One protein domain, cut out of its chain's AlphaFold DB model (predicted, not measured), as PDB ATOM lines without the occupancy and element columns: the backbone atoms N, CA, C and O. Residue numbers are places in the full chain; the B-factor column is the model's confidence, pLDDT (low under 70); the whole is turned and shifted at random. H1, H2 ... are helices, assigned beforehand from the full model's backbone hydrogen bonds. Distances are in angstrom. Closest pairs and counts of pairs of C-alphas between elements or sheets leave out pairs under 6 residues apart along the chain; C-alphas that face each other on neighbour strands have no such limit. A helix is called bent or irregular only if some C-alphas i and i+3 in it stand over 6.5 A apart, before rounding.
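What this domain is: This is residues 2 to 91 of the 105 residues of the protein "Os06g0343000 protein" of Oryza sativa subsp. japonica (UniProt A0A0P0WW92). Two long helices, H3 and H5, lie side by side and run opposite ways, with the short H4 at the turn between them and the last part of H5 reaching past H3. A small helix, H2, packs on the first residues of H3, while H1 sits off by itself at the far end of a long loop, residues 12 to 27. The printed part has 90 residues, with five named helices in the order H1, H2, H3, H4, H5 and no named strand; the class is all helix. The whole is loose, with a radius of gyration of the C-alphas of 17.2 A, and elongated, spanning 58 by 32 by 18 A.

Where its parts are: H1, residues 2 to 11, begins at C-alpha 2 (-31.793, -55.786, 17.127) and is 14.2 A long. H2 is residues 28 to 31. H3, residues 38 to 55, is 25.6 A long. H4, residues 58 to 63, is irregular: C-alphas 59 and 62 are 7.7 A apart. H5, residues 65 to 89, is 36.4 A long and ends at C-alpha 89 (-31.851, -21.836, -20.490).

How they stand to each other: H3 is the hub, touching H2, H4 and H5. H5 touches H3 with residues 65 to 76 alone, at a shallow tilt of 26 degrees, opposite ways; their closest C-alphas are those of Ser 48 and Ala 69, 4.5 A apart. H2 touches H3, on its residues 38 to 42 alone, closest at the C-alphas of Met 29 and Thr 41, 6.9 A. H3, with residues 54 to 55 alone, and H4 only just touch, only at the corner, with 3 pairs of C-alphas within 8 A, the closest those of Asp 55 and Gly 61, 6.0 A. H1 touches no helix. In H1, H3 and H5 every O i to N i+4 pair is within hydrogen-bond range; H4 has 0 of 2, but 2 of 3 O i to N i+3 pairs, and H2 is too short for an i+4 pair.

The domain as a whole: The farthest C-alphas, of Gly 12 and Gly 91, are 58.5 A apart. The printed part has no cut. The link from H1 to H2 is long. The mean pLDDT of the printed part is 83.8; residues 19 to 26, 28, 31 to 32 and 36 are under 70.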
ATOM      1  N   PHE A   2     -30.350 -55.444  17.145       85.30
ATOM      2  CA  PHE A   2     -31.793 -55.786  17.127       85.30
ATOM      3  C   PHE A   2     -32.286 -56.415  15.810       85.30
ATOM      4  O   PHE A   2     -32.998 -57.412  15.822       85.30
ATOM      5  N   ILE A   3     -31.883 -55.850  14.667       83.04
ATOM      6  CA  ILE A   3     -32.265 -56.382  13.348       83.04
ATOM      7  C   ILE A   3     -31.752 -57.819  13.170       83.04
ATOM      8  O   ILE A   3     -32.484 -58.659  12.664       83.04
ATOM      9  N   GLN A   4     -30.538 -58.103  13.649       83.59
ATOM     10  CA  GLN A   4     -29.914 -59.424  13.572       83.59
ATOM     11  C   GLN A   4     -30.605 -60.439  14.472       83.59
ATOM     12  O   GLN A   4     -31.010 -61.484  13.992       83.59
ATOM     13  N   GLU A   5     -30.880 -60.082  15.724       88.01
ATOM     14  CA  GLU A   5     -31.641 -60.941  16.640       88.01
ATOM     15  C   GLU A   5     -33.039 -61.270  16.089       88.01
ATOM     16  O   GLU A   5     -33.478 -62.418  16.136       88.01
ATOM     17  N   ARG A   6     -33.733 -60.279  15.511       87.64
ATOM     18  CA  ARG A   6     -35.052 -60.483  14.898       87.64
ATOM     19  C   ARG A   6     -34.983 -61.345  13.638       87.64
ATOM     20  O   ARG A   6     -35.906 -62.118  13.400       87.64
ATOM     21  N   TRP A   7     -33.926 -61.209  12.840       85.88
ATOM     22  CA  TRP A   7     -33.717 -62.059  11.674       85.88
ATOM     23  C   TRP A   7     -33.526 -63.515  12.085       85.88
ATOM     24  O   TRP A   7     -34.289 -64.379  11.658       85.88
ATOM     25  N   THR A   8     -32.592 -63.770  13.001       89.74
ATOM     26  CA  THR A   8     -32.326 -65.116  13.515       89.74
ATOM     27  C   THR A   8     -33.575 -65.738  14.138       89.74
ATOM     28  O   THR A   8     -33.841 -66.914  13.924       89.74
ATOM     29  N   ALA A   9     -34.407 -64.952  14.827       91.54
ATOM     30  CA  ALA A   9     -35.660 -65.445  15.400       91.54
ATOM     31  C   ALA A   9     -36.725 -65.850  14.359       91.54
ATOM     32  O   ALA A   9     -37.538 -66.725  14.647       91.54
ATOM     33  N   ILE A  10     -36.769 -65.206  13.187       90.72
ATOM     34  CA  ILE A  10     -37.810 -65.448  12.171       90.72
ATOM     35  C   ILE A  10     -37.347 -66.463  11.119       90.72
ATOM     36  O   ILE A  10     -38.131 -67.324  10.727       90.72
ATOM     37  N   TRP A  11     -36.097 -66.365  10.661       89.07
ATOM     38  CA  TRP A  11     -35.563 -67.187   9.570       89.07
ATOM     39  C   TRP A  11     -34.608 -68.291  10.042       89.07
ATOM     40  O   TRP A  11     -34.320 -69.196   9.270       89.07
ATOM     41  N   GLY A  12     -34.143 -68.267  11.296       88.47
ATOM     42  CA  GLY A  12     -33.246 -69.297  11.838       88.47
ATOM     43  C   GLY A  12     -31.793 -69.203  11.361       88.47
ATOM     44  O   GLY A  12     -31.003 -70.094  11.659       88.47
ATOM     45  N   GLU A  13     -31.428 -68.139  10.646       85.82
ATOM     46  CA  GLU A  13     -30.068 -67.904  10.150       85.82
ATOM     47  C   GLU A  13     -29.326 -66.884  11.035       85.82
ATOM     48  O   GLU A  13     -29.904 -65.886  11.478       85.82
ATOM     49  N   GLU A  14     -28.040 -67.123  11.320       82.20
ATOM     50  CA  GLU A  14     -27.216 -66.208  12.138       82.20
ATOM     51  C   GLU A  14     -26.785 -64.954  11.362       82.20
ATOM     52  O   GLU A  14     -26.756 -63.843  11.910       82.20
ATOM     53  N   ASP A  15     -26.501 -65.124  10.071       81.93
ATOM     54  CA  ASP A  15     -26.005 -64.062   9.210       81.93
ATOM     55  C   ASP A  15     -27.129 -63.497   8.349       81.93
ATOM     56  O   ASP A  15     -27.713 -64.179   7.510       81.93
ATOM     57  N   ILE A  16     -27.419 -62.210   8.543       80.24
ATOM     58  CA  ILE A  16     -28.289 -61.487   7.622       80.24
ATOM     59  C   ILE A  16     -27.498 -61.253   6.336       80.24
ATOM     60  O   ILE A  16     -26.488 -60.545   6.397       80.24
ATOM     61  N   PRO A  17     -27.966 -61.731   5.170       73.54
ATOM     62  CA  PRO A  17     -27.417 -61.284   3.903       73.54
ATOM     63  C   PRO A  17     -27.654 -59.776   3.779       73.54
ATOM     64  O   PRO A  17     -28.781 -59.302   3.623       73.54
ATOM     65  N   CYS A  18     -26.582 -59.005   3.914       71.90
ATOM     66  CA  CYS A  18     -26.607 -57.559   3.809       71.90
ATOM     67  C   CYS A  18     -26.235 -57.135   2.391       71.90
ATOM     68  O   CYS A  18     -25.189 -57.498   1.857       71.90
ATOM     69  N   ILE A  19     -27.111 -56.329   1.806       68.30
ATOM     70  CA  ILE A  19     -26.821 -55.581   0.589       68.30
ATOM     71  C   ILE A  19     -25.778 -54.505   0.894       68.30
ATOM     72  O   ILE A  19     -25.858 -53.788   1.902       68.30
ATOM     73  N   SER A  20     -24.763 -54.420   0.049       65.08
ATOM     74  CA  SER A  20     -23.650 -53.503   0.233       65.08
ATOM     75  C   SER A  20     -23.899 -52.252  -0.582       65.08
ATOM     76  O   SER A  20     -23.548 -52.186  -1.754       65.08
ATOM     77  N   LEU A  21     -24.352 -51.181   0.078       64.45
ATOM     78  CA  LEU A  21     -24.500 -49.871  -0.569       64.45
ATOM     79  C   LEU A  21     -23.162 -49.243  -1.024       64.45
ATOM     80  O   LEU A  21     -23.126 -48.073  -1.392       64.45
ATOM     81  N   SER A  22     -22.049 -49.982  -0.980       63.37
ATOM     82  CA  SER A  22     -20.737 -49.535  -1.454       63.37
ATOM     83  C   SER A  22     -20.712 -49.260  -2.959       63.37
ATOM     84  O   SER A  22     -20.000 -48.357  -3.396       63.37
ATOM     85  N   THR A  23     -21.507 -49.995  -3.743       57.14
ATOM     86  CA  THR A  23     -21.663 -49.777  -5.189       57.14
ATOM     87  C   THR A  23     -22.674 -48.682  -5.505       57.14
ATOM     88  O   THR A  23     -22.609 -48.102  -6.591       57.14
ATOM     89  N   LEU A  24     -23.563 -48.334  -4.561       60.67
ATOM     90  CA  LEU A  24     -24.442 -47.176  -4.685       60.67
ATOM     91  C   LEU A  24     -23.605 -45.898  -4.619       60.67
ATOM     92  O   LEU A  24     -23.454 -45.246  -3.583       60.67
ATOM     93  N   SER A  25     -23.076 -45.502  -5.774       60.61
ATOM     94  CA  SER A  25     -22.550 -44.160  -5.940       60.61
ATOM     95  C   SER A  25     -23.658 -43.168  -5.582       60.61
ATOM     96  O   SER A  25     -24.826 -43.335  -5.949       60.61
ATOM     97  N   ALA A  26     -23.314 -42.139  -4.804       65.30
ATOM     98  CA  ALA A  26     -24.265 -41.087  -4.491       65.30
ATOM     99  C   ALA A  26     -24.839 -40.561  -5.811       65.30
ATOM    100  O   ALA A  26     -24.076 -40.071  -6.644       65.30
ATOM    101  N   SER A  27     -26.165 -40.670  -5.976       70.84
ATOM    102  CA  SER A  27     -26.859 -40.286  -7.211       70.84
ATOM    103  C   SER A  27     -26.277 -38.995  -7.779       70.84
ATOM    104  O   SER A  27     -26.139 -38.013  -7.044       70.84
ATOM    105  N   VAL A  28     -25.968 -38.963  -9.076       69.16
ATOM    106  CA  VAL A  28     -25.494 -37.753  -9.775       69.16
ATOM    107  C   VAL A  28     -26.424 -36.555  -9.555       69.16
ATOM    108  O   VAL A  28     -25.978 -35.405  -9.520       69.16
ATOM    109  N   MET A  29     -27.695 -36.826  -9.256       72.42
ATOM    110  CA  MET A  29     -28.700 -35.842  -8.870       72.42
ATOM    111  C   MET A  29     -28.350 -35.067  -7.590       72.42
ATOM    112  O   MET A  29     -28.773 -33.921  -7.450       72.42
ATOM    113  N   HIS A  30     -27.519 -35.610  -6.693       72.63
ATOM    114  CA  HIS A  30     -26.986 -34.898  -5.523       72.63
ATOM    115  C   HIS A  30     -26.119 -33.689  -5.885       72.63
ATOM    116  O   HIS A  30     -25.996 -32.756  -5.085       72.63
ATOM    117  N   LYS A  31     -25.513 -33.681  -7.079       68.71
ATOM    118  CA  LYS A  31     -24.687 -32.561  -7.555       68.71
ATOM    119  C   LYS A  31     -25.543 -31.385  -8.033       68.71
ATOM    120  O   LYS A  31     -25.086 -30.235  -8.014       68.71
ATOM    121  N   LEU A  32     -26.787 -31.654  -8.433       67.09
ATOM    122  CA  LEU A  32     -27.735 -30.611  -8.791       67.09
ATOM    123  C   LEU A  32     -28.200 -29.849  -7.549       67.09
ATOM    124  O   LEU A  32     -28.291 -30.362  -6.434       67.09
ATOM    125  N   ARG A  33     -28.548 -28.575  -7.745       72.77
ATOM    126  CA  ARG A  33     -29.311 -27.831  -6.733       72.77
ATOM    127  C   ARG A  33     -30.625 -28.584  -6.421       72.77
ATOM    128  O   ARG A  33     -31.181 -29.143  -7.363       72.77
ATOM    129  N   PRO A  34     -31.158 -28.539  -5.179       70.89
ATOM    130  CA  PRO A  34     -32.364 -29.284  -4.816       70.89
ATOM    131  C   PRO A  34     -33.506 -29.047  -5.805       70.89
ATOM    132  O   PRO A  34     -33.826 -27.899  -6.127       70.89
ATOM    133  N   GLN A  35     -34.072 -30.144  -6.301       70.82
ATOM    134  CA  GLN A  35     -35.218 -30.170  -7.205       70.82
ATOM    135  C   GLN A  35     -36.445 -30.688  -6.441       70.82
ATOM    136  O   GLN A  35     -36.275 -31.470  -5.506       70.82
ATOM    137  N   PRO A  36     -37.675 -30.305  -6.826       67.11
ATOM    138  CA  PRO A  36     -38.903 -30.700  -6.123       67.11
ATOM    139  C   PRO A  36     -39.200 -32.213  -6.127       67.11
ATOM    140  O   PRO A  36     -40.146 -32.632  -5.476       67.11
ATOM    141  N   ALA A  37     -38.404 -33.019  -6.831       74.92
ATOM    142  CA  ALA A  37     -38.478 -34.481  -6.844       74.92
ATOM    143  C   ALA A  37     -37.137 -35.131  -6.439       74.92
ATOM    144  O   ALA A  37     -36.811 -36.226  -6.893       74.92
ATOM    145  N   TRP A  38     -36.310 -34.425  -5.658       74.99
ATOM    146  CA  TRP A  38     -34.983 -34.904  -5.260       74.99
ATOM    147  C   TRP A  38     -35.052 -36.207  -4.453       74.99
ATOM    148  O   TRP A  38     -34.275 -37.125  -4.714       74.99
ATOM    149  N   ASP A  39     -36.034 -36.309  -3.556       80.44
ATOM    150  CA  ASP A  39     -36.419 -37.527  -2.843       80.44
ATOM    151  C   ASP A  39     -36.667 -38.682  -3.820       80.44
ATOM    152  O   ASP A  39     -36.001 -39.709  -3.735       80.44
ATOM    153  N   ARG A  40     -37.515 -38.467  -4.833       84.21
ATOM    154  CA  ARG A  40     -37.855 -39.489  -5.834       84.21
ATOM    155  C   ARG A  40     -36.640 -39.938  -6.633       84.21
ATOM    156  O   ARG A  40     -36.485 -41.125  -6.887       84.21
ATOM    157  N   THR A  41     -35.766 -39.009  -7.016       84.69
ATOM    158  CA  THR A  41     -34.553 -39.349  -7.777       84.69
ATOM    159  C   THR A  41     -33.511 -40.077  -6.938       84.69
ATOM    160  O   THR A  41     -32.818 -40.949  -7.452       84.69
ATOM    161  N   CYS A  42     -33.418 -39.760  -5.643       81.71
ATOM    162  CA  CYS A  42     -32.554 -40.481  -4.715       81.71
ATOM    163  C   CYS A  42     -33.088 -41.899  -4.484       81.71
ATOM    164  O   CYS A  42     -32.331 -42.860  -4.591       81.71
ATOM    165  N   THR A  43     -34.400 -42.040  -4.273       86.50
ATOM    166  CA  THR A  43     -35.064 -43.343  -4.169       86.50
ATOM    167  C   THR A  43     -34.895 -44.169  -5.440       86.50
ATOM    168  O   THR A  43     -34.593 -45.349  -5.341       86.50
ATOM    169  N   ALA A  44     -35.034 -43.570  -6.624       88.98
ATOM    170  CA  ALA A  44     -34.827 -44.268  -7.891       88.98
ATOM    171  C   ALA A  44     -33.372 -44.730  -8.065       88.98
ATOM    172  O   ALA A  44     -33.140 -45.874  -8.438       88.98
ATOM    173  N   ALA A  45     -32.389 -43.888  -7.733       85.76
ATOM    174  CA  ALA A  45     -30.980 -44.283  -7.781       85.76
ATOM    175  C   ALA A  45     -30.675 -45.413  -6.787       85.76
ATOM    176  O   ALA A  45     -29.959 -46.355  -7.118       85.76
ATOM    177  N   ALA A  46     -31.263 -45.345  -5.589       85.97
ATOM    178  CA  ALA A  46     -31.146 -46.415  -4.613       85.97
ATOM    179  C   ALA A  46     -31.795 -47.712  -5.109       85.97
ATOM    180  O   ALA A  46     -31.200 -48.776  -4.987       85.97
ATOM    181  N   ALA A  47     -32.973 -47.618  -5.727       89.47
ATOM    182  CA  ALA A  47     -33.652 -48.753  -6.333       89.47
ATOM    183  C   ALA A  47     -32.826 -49.387  -7.461       89.47
ATOM    184  O   ALA A  47     -32.767 -50.607  -7.521       89.47
ATOM    185  N   SER A  48     -32.146 -48.596  -8.300       89.73
ATOM    186  CA  SER A  48     -31.258 -49.138  -9.340       89.73
ATOM    187  C   SER A  48     -30.122 -49.975  -8.753       89.73
ATOM    188  O   SER A  48     -29.920 -51.116  -9.157       89.73
ATOM    189  N   GLY A  49     -29.425 -49.454  -7.735       86.85
ATOM    190  CA  GLY A  49     -28.353 -50.204  -7.074       86.85
ATOM    191  C   GLY A  49     -28.850 -51.499  -6.427       86.85
ATOM    192  O   GLY A  49     -28.211 -52.538  -6.560       86.85
ATOM    193  N   LEU A  50     -30.037 -51.465  -5.811       88.54
ATOM    194  CA  LEU A  50     -30.687 -52.672  -5.294       88.54
ATOM    195  C   LEU A  50     -30.984 -53.687  -6.400       88.54
ATOM    196  O   LEU A  50     -30.757 -54.875  -6.203       88.54
ATOM    197  N   LEU A  51     -31.493 -53.239  -7.549       91.85
ATOM    198  CA  LEU A  51     -31.786 -54.122  -8.676       91.85
ATOM    199  C   LEU A  51     -30.515 -54.800  -9.196       91.85
ATOM    200  O   LEU A  51     -30.555 -56.000  -9.444       91.85
ATOM    201  N   TRP A  52     -29.391 -54.083  -9.274       89.90
ATOM    202  CA  TRP A  52     -28.098 -54.671  -9.638       89.90
ATOM    203  C   TRP A  52     -27.617 -55.727  -8.644       89.90
ATOM    204  O   TRP A  52     -27.180 -56.800  -9.052       89.90
ATOM    205  N   GLU A  53     -27.707 -55.458  -7.341       86.94
ATOM    206  CA  GLU A  53     -27.317 -56.442  -6.324       86.94
ATOM    207  C   GLU A  53     -28.217 -57.685  -6.351       86.94
ATOM    208  O   GLU A  53     -27.745 -58.807  -6.160       86.94
ATOM    209  N   LEU A  54     -29.512 -57.499  -6.614       88.44
ATOM    210  CA  LEU A  54     -30.461 -58.600  -6.751       88.44
ATOM    211  C   LEU A  54     -30.254 -59.389  -8.050       88.44
ATOM    212  O   LEU A  54     -30.424 -60.602  -8.032       88.44
ATOM    213  N   ASP A  55     -29.853 -58.746  -9.147       89.93
ATOM    214  CA  ASP A  55     -29.535 -59.415 -10.416       89.93
ATOM    215  C   ASP A  55     -28.347 -60.383 -10.284       89.93
ATOM    216  O   ASP A  55     -28.327 -61.447 -10.899       89.93
ATOM    217  N   MET A  56     -27.387 -60.073  -9.401       86.71
ATOM    218  CA  MET A  56     -26.246 -60.952  -9.107       86.71
ATOM    219  C   MET A  56     -26.633 -62.229  -8.346       86.71
ATOM    220  O   MET A  56     -25.822 -63.154  -8.235       86.71
ATOM    221  N   ARG A  57     -27.852 -62.303  -7.800       87.39
ATOM    222  CA  ARG A  57     -28.336 -63.482  -7.081       87.39
ATOM    223  C   ARG A  57     -28.849 -64.513  -8.074       87.39
ATOM    224  O   ARG A  57     -29.834 -64.288  -8.772       87.39
ATOM    225  N   SER A  58     -28.205 -65.679  -8.110       86.58
ATOM    226  CA  SER A  58     -28.566 -66.764  -9.033       86.58
ATOM    227  C   SER A  58     -30.017 -67.218  -8.869       86.58
ATOM    228  O   SER A  58     -30.650 -67.604  -9.849       86.58
ATOM    229  N   GLU A  59     -30.574 -67.104  -7.659       88.95
ATOM    230  CA  GLU A  59     -31.973 -67.423  -7.361       88.95
ATOM    231  C   GLU A  59     -32.964 -66.477  -8.065       88.95
ATOM    232  O   GLU A  59     -34.127 -66.826  -8.261       88.95
ATOM    233  N   LEU A  60     -32.506 -65.283  -8.456       87.49
ATOM    234  CA  LEU A  60     -33.296 -64.230  -9.095       87.49
ATOM    235  C   LEU A  60     -32.958 -64.028 -10.579       87.49
ATOM    236  O   LEU A  60     -33.598 -63.206 -11.236       87.49
ATOM    237  N   GLY A  61     -32.026 -64.802 -11.144       84.46
ATOM    238  CA  GLY A  61     -31.571 -64.624 -12.530       84.46
ATOM    239  C   GLY A  61     -32.685 -64.721 -13.583       84.46
ATOM    240  O   GLY A  61     -32.596 -64.100 -14.636       84.46
ATOM    241  N   ALA A  62     -33.780 -65.432 -13.288       90.92
ATOM    242  CA  ALA A  62     -34.939 -65.533 -14.179       90.92
ATOM    243  C   ALA A  62     -35.692 -64.203 -14.387       90.92
ATOM    244  O   ALA A  62     -36.462 -64.085 -15.339       90.92
ATOM    245  N   PHE A  63     -35.502 -63.218 -13.504       92.64
ATOM    246  CA  PHE A  63     -36.179 -61.922 -13.582       92.64
ATOM    247  C   PHE A  63     -35.414 -60.881 -14.407       92.64
ATOM    248  O   PHE A  63     -35.989 -59.836 -14.711       92.64
ATOM    249  N   GLU A  64     -34.155 -61.162 -14.770       91.49
ATOM    250  CA  GLU A  64     -33.282 -60.265 -15.545       91.49
ATOM    251  C   GLU A  64     -33.260 -58.822 -15.000       91.49
ATOM    252  O   GLU A  64     -33.312 -57.864 -15.777       91.49
ATOM    253  N   LEU A  65     -33.209 -58.668 -13.668       94.22
ATOM    254  CA  LEU A  65     -33.367 -57.391 -12.954       94.22
ATOM    255  C   LEU A  65     -32.369 -56.313 -13.398       94.22
ATOM    256  O   LEU A  65     -32.664 -55.120 -13.285       94.22
ATOM    257  N   GLY A  66     -31.224 -56.721 -13.947       92.83
ATOM    258  CA  GLY A  66     -30.231 -55.829 -14.537       92.83
ATOM    259  C   GLY A  66     -30.808 -54.960 -15.658       92.83
ATOM    260  O   GLY A  66     -30.463 -53.786 -15.756       92.83
ATOM    261  N   LYS A  67     -31.773 -55.464 -16.442       95.35
ATOM    262  CA  LYS A  67     -32.442 -54.667 -17.489       95.35
ATOM    263  C   LYS A  67     -33.253 -53.520 -16.891       95.35
ATOM    264  O   LYS A  67     -33.280 -52.416 -17.433       95.35
ATOM    265  N   GLN A  68     -33.937 -53.765 -15.776       94.68
ATOM    266  CA  GLN A  68     -34.707 -52.746 -15.069       94.68
ATOM    267  C   GLN A  68     -33.777 -51.765 -14.353       94.68
ATOM    268  O   GLN A  68     -34.075 -50.573 -14.345       94.68
ATOM    269  N   ALA A  69     -32.659 -52.242 -13.798       92.65
ATOM    270  CA  ALA A  69     -31.628 -51.381 -13.225       92.65
ATOM    271  C   ALA A  69     -31.092 -50.399 -14.282       92.65
ATOM    272  O   ALA A  69     -31.206 -49.184 -14.121       92.65
ATOM    273  N   GLU A  70     -30.649 -50.921 -15.429       93.90
ATOM    274  CA  GLU A  70     -30.155 -50.121 -16.553       93.90
ATOM    275  C   GLU A  70     -31.205 -49.114 -17.050       93.90
ATOM    276  O   GLU A  70     -30.899 -47.942 -17.277       93.90
ATOM    277  N   ALA A  71     -32.471 -49.528 -17.164       95.30
ATOM    278  CA  ALA A  71     -33.555 -48.637 -17.571       95.30
ATOM    279  C   ALA A  71     -33.785 -47.482 -16.575       95.30
ATOM    280  O   ALA A  71     -34.058 -46.348 -16.990       95.30
ATOM    281  N   VAL A  72     -33.685 -47.746 -15.269       92.28
ATOM    282  CA  VAL A  72     -33.802 -46.717 -14.224       92.28
ATOM    283  C   VAL A  72     -32.613 -45.760 -14.279       92.28
ATOM    284  O   VAL A  72     -32.822 -44.546 -14.239       92.28
ATOM    285  N   GLU A  73     -31.392 -46.271 -14.431       91.07
ATOM    286  CA  GLU A  73     -30.178 -45.464 -14.612       91.07
ATOM    287  C   GLU A  73     -30.260 -44.560 -15.843       91.07
ATOM    288  O   GLU A  73     -30.143 -43.340 -15.715       91.07
ATOM    289  N   CYS A  74     -30.600 -45.120 -17.004       92.88
ATOM    290  CA  CYS A  74     -30.796 -44.351 -18.233       92.88
ATOM    291  C   CYS A  74     -31.863 -43.257 -18.055       92.88
ATOM    292  O   CYS A  74     -31.705 -42.126 -18.519       92.88
ATOM    293  N   SER A  75     -32.955 -43.568 -17.350       92.33
ATOM    294  CA  SER A  75     -34.019 -42.597 -17.070       92.33
ATOM    295  C   SER A  75     -33.536 -41.449 -16.177       92.33
ATOM    296  O   SER A  75     -33.932 -40.295 -16.372       92.33
ATOM    297  N   LEU A  76     -32.684 -41.747 -15.194       89.09
ATOM    298  CA  LEU A  76     -32.082 -40.750 -14.313       89.09
ATOM    299  C   LEU A  76     -31.096 -39.848 -15.060       89.09
ATOM    300  O   LEU A  76     -31.104 -38.640 -14.812       89.09
ATOM    301  N   ASP A  77     -30.321 -40.393 -15.995       88.96
ATOM    302  CA  ASP A  77     -29.393 -39.622 -16.828       88.96
ATOM    303  C   ASP A  77     -30.135 -38.660 -17.760       88.96
ATOM    304  O   ASP A  77     -29.862 -37.457 -17.770       88.96
ATOM    305  N   VAL A  78     -31.174 -39.135 -18.455       91.97
ATOM    306  CA  VAL A  78     -32.020 -38.266 -19.294       91.97
ATOM    307  C   VAL A  78     -32.676 -37.165 -18.457       91.97
ATOM    308  O   VAL A  78     -32.760 -36.005 -18.877       91.97
ATOM    309  N   LEU A  79     -33.136 -37.496 -17.245       90.49
ATOM    310  CA  LEU A  79     -33.708 -36.513 -16.331       90.49
ATOM    311  C   LEU A  79     -32.664 -35.477 -15.886       90.49
ATOM    312  O   LEU A  79     -32.967 -34.279 -15.851       90.49
ATOM    313  N   LEU A  80     -31.447 -35.914 -15.557       88.21
ATOM    314  CA  LEU A  80     -30.326 -35.045 -15.211       88.21
ATOM    315  C   LEU A  80     -30.023 -34.066 -16.351       88.21
ATOM    316  O   LEU A  80     -29.931 -32.856 -16.106       88.21
ATOM    317  N   ASP A  81     -29.943 -34.555 -17.584       90.54
ATOM    318  CA  ASP A  81     -29.691 -33.739 -18.770       90.54
ATOM    319  C   ASP A  81     -30.807 -32.721 -19.003       90.54
ATOM    320  O   ASP A  81     -30.551 -31.518 -19.146       90.54
ATOM    321  N   ALA A  82     -32.066 -33.160 -18.942       91.53
ATOM    322  CA  ALA A  82     -33.222 -32.288 -19.117       91.53
ATOM    323  C   ALA A  82     -33.259 -31.165 -18.067       91.53
ATOM    324  O   ALA A  82     -33.522 -29.995 -18.386       91.53
ATOM    325  N   LEU A  83     -32.969 -31.493 -16.805       89.14
ATOM    326  CA  LEU A  83     -32.927 -30.523 -15.712       89.14
ATOM    327  C   LEU A  83     -31.742 -29.567 -15.845       89.14
ATOM    328  O   LEU A  83     -31.903 -28.365 -15.614       89.14
ATOM    329  N   THR A  84     -30.578 -30.068 -16.245       88.34
ATOM    330  CA  THR A  84     -29.377 -29.265 -16.496       88.34
ATOM    331  C   THR A  84     -29.626 -28.267 -17.623       88.34
ATOM    332  O   THR A  84     -29.477 -27.057 -17.421       88.34
ATOM    333  N   ALA A  85     -30.131 -28.739 -18.765       91.92
ATOM    334  CA  ALA A  85     -30.488 -27.905 -19.906       91.92
ATOM    335  C   ALA A  85     -31.538 -26.846 -19.534       91.92
ATOM    336  O   ALA A  85     -31.402 -25.672 -19.886       91.92
ATOM    337  N   ARG A  86     -32.568 -27.218 -18.760       90.39
ATOM    338  CA  ARG A  86     -33.578 -26.266 -18.269       90.39
ATOM    339  C   ARG A  86     -32.956 -25.159 -17.423       90.39
ATOM    340  O   ARG A  86     -33.351 -24.004 -17.557       90.39
ATOM    341  N   ARG A  87     -32.015 -25.486 -16.536       88.99
ATOM    342  CA  ARG A  87     -31.359 -24.481 -15.686       88.99
ATOM    343  C   ARG A  87     -30.506 -23.525 -16.509       88.99
ATOM    344  O   ARG A  87     -30.620 -22.320 -16.295       88.99
ATOM    345  N   LEU A  88     -29.741 -24.047 -17.467       90.37
ATOM    346  CA  LEU A  88     -28.933 -23.240 -18.381       90.37
ATOM    347  C   LEU A  88     -29.787 -22.259 -19.189       90.37
ATOM    348  O   LEU A  88     -29.484 -21.069 -19.202       90.37
ATOM    349  N   ARG A  89     -30.911 -22.715 -19.763       93.32
ATOM    350  CA  ARG A  89     -31.851 -21.836 -20.490       93.32
ATOM    351  C   ARG A  89     -32.409 -20.700 -19.634       93.32
ATOM    352  O   ARG A  89     -32.723 -19.639 -20.151       93.32
ATOM    353  N   LEU A  90     -32.541 -20.919 -18.327       91.41
ATOM    354  CA  LEU A  90     -33.029 -19.917 -17.379       91.41
ATOM    355  C   LEU A  90     -31.905 -19.043 -16.793       91.41
ATOM    356  O   LEU A  90     -32.158 -18.313 -15.834       91.41
ATOM    357  N   GLY A  91     -30.666 -19.160 -17.288       90.63
ATOM    358  CA  GLY A  91     -29.506 -18.441 -16.751       90.63
ATOM    359  C   GLY A  91     -29.163 -18.827 -15.307       90.63
ATOM    360  O   GLY A  91     -28.573 -18.042 -14.566       90.63
TER     361      GLY A  91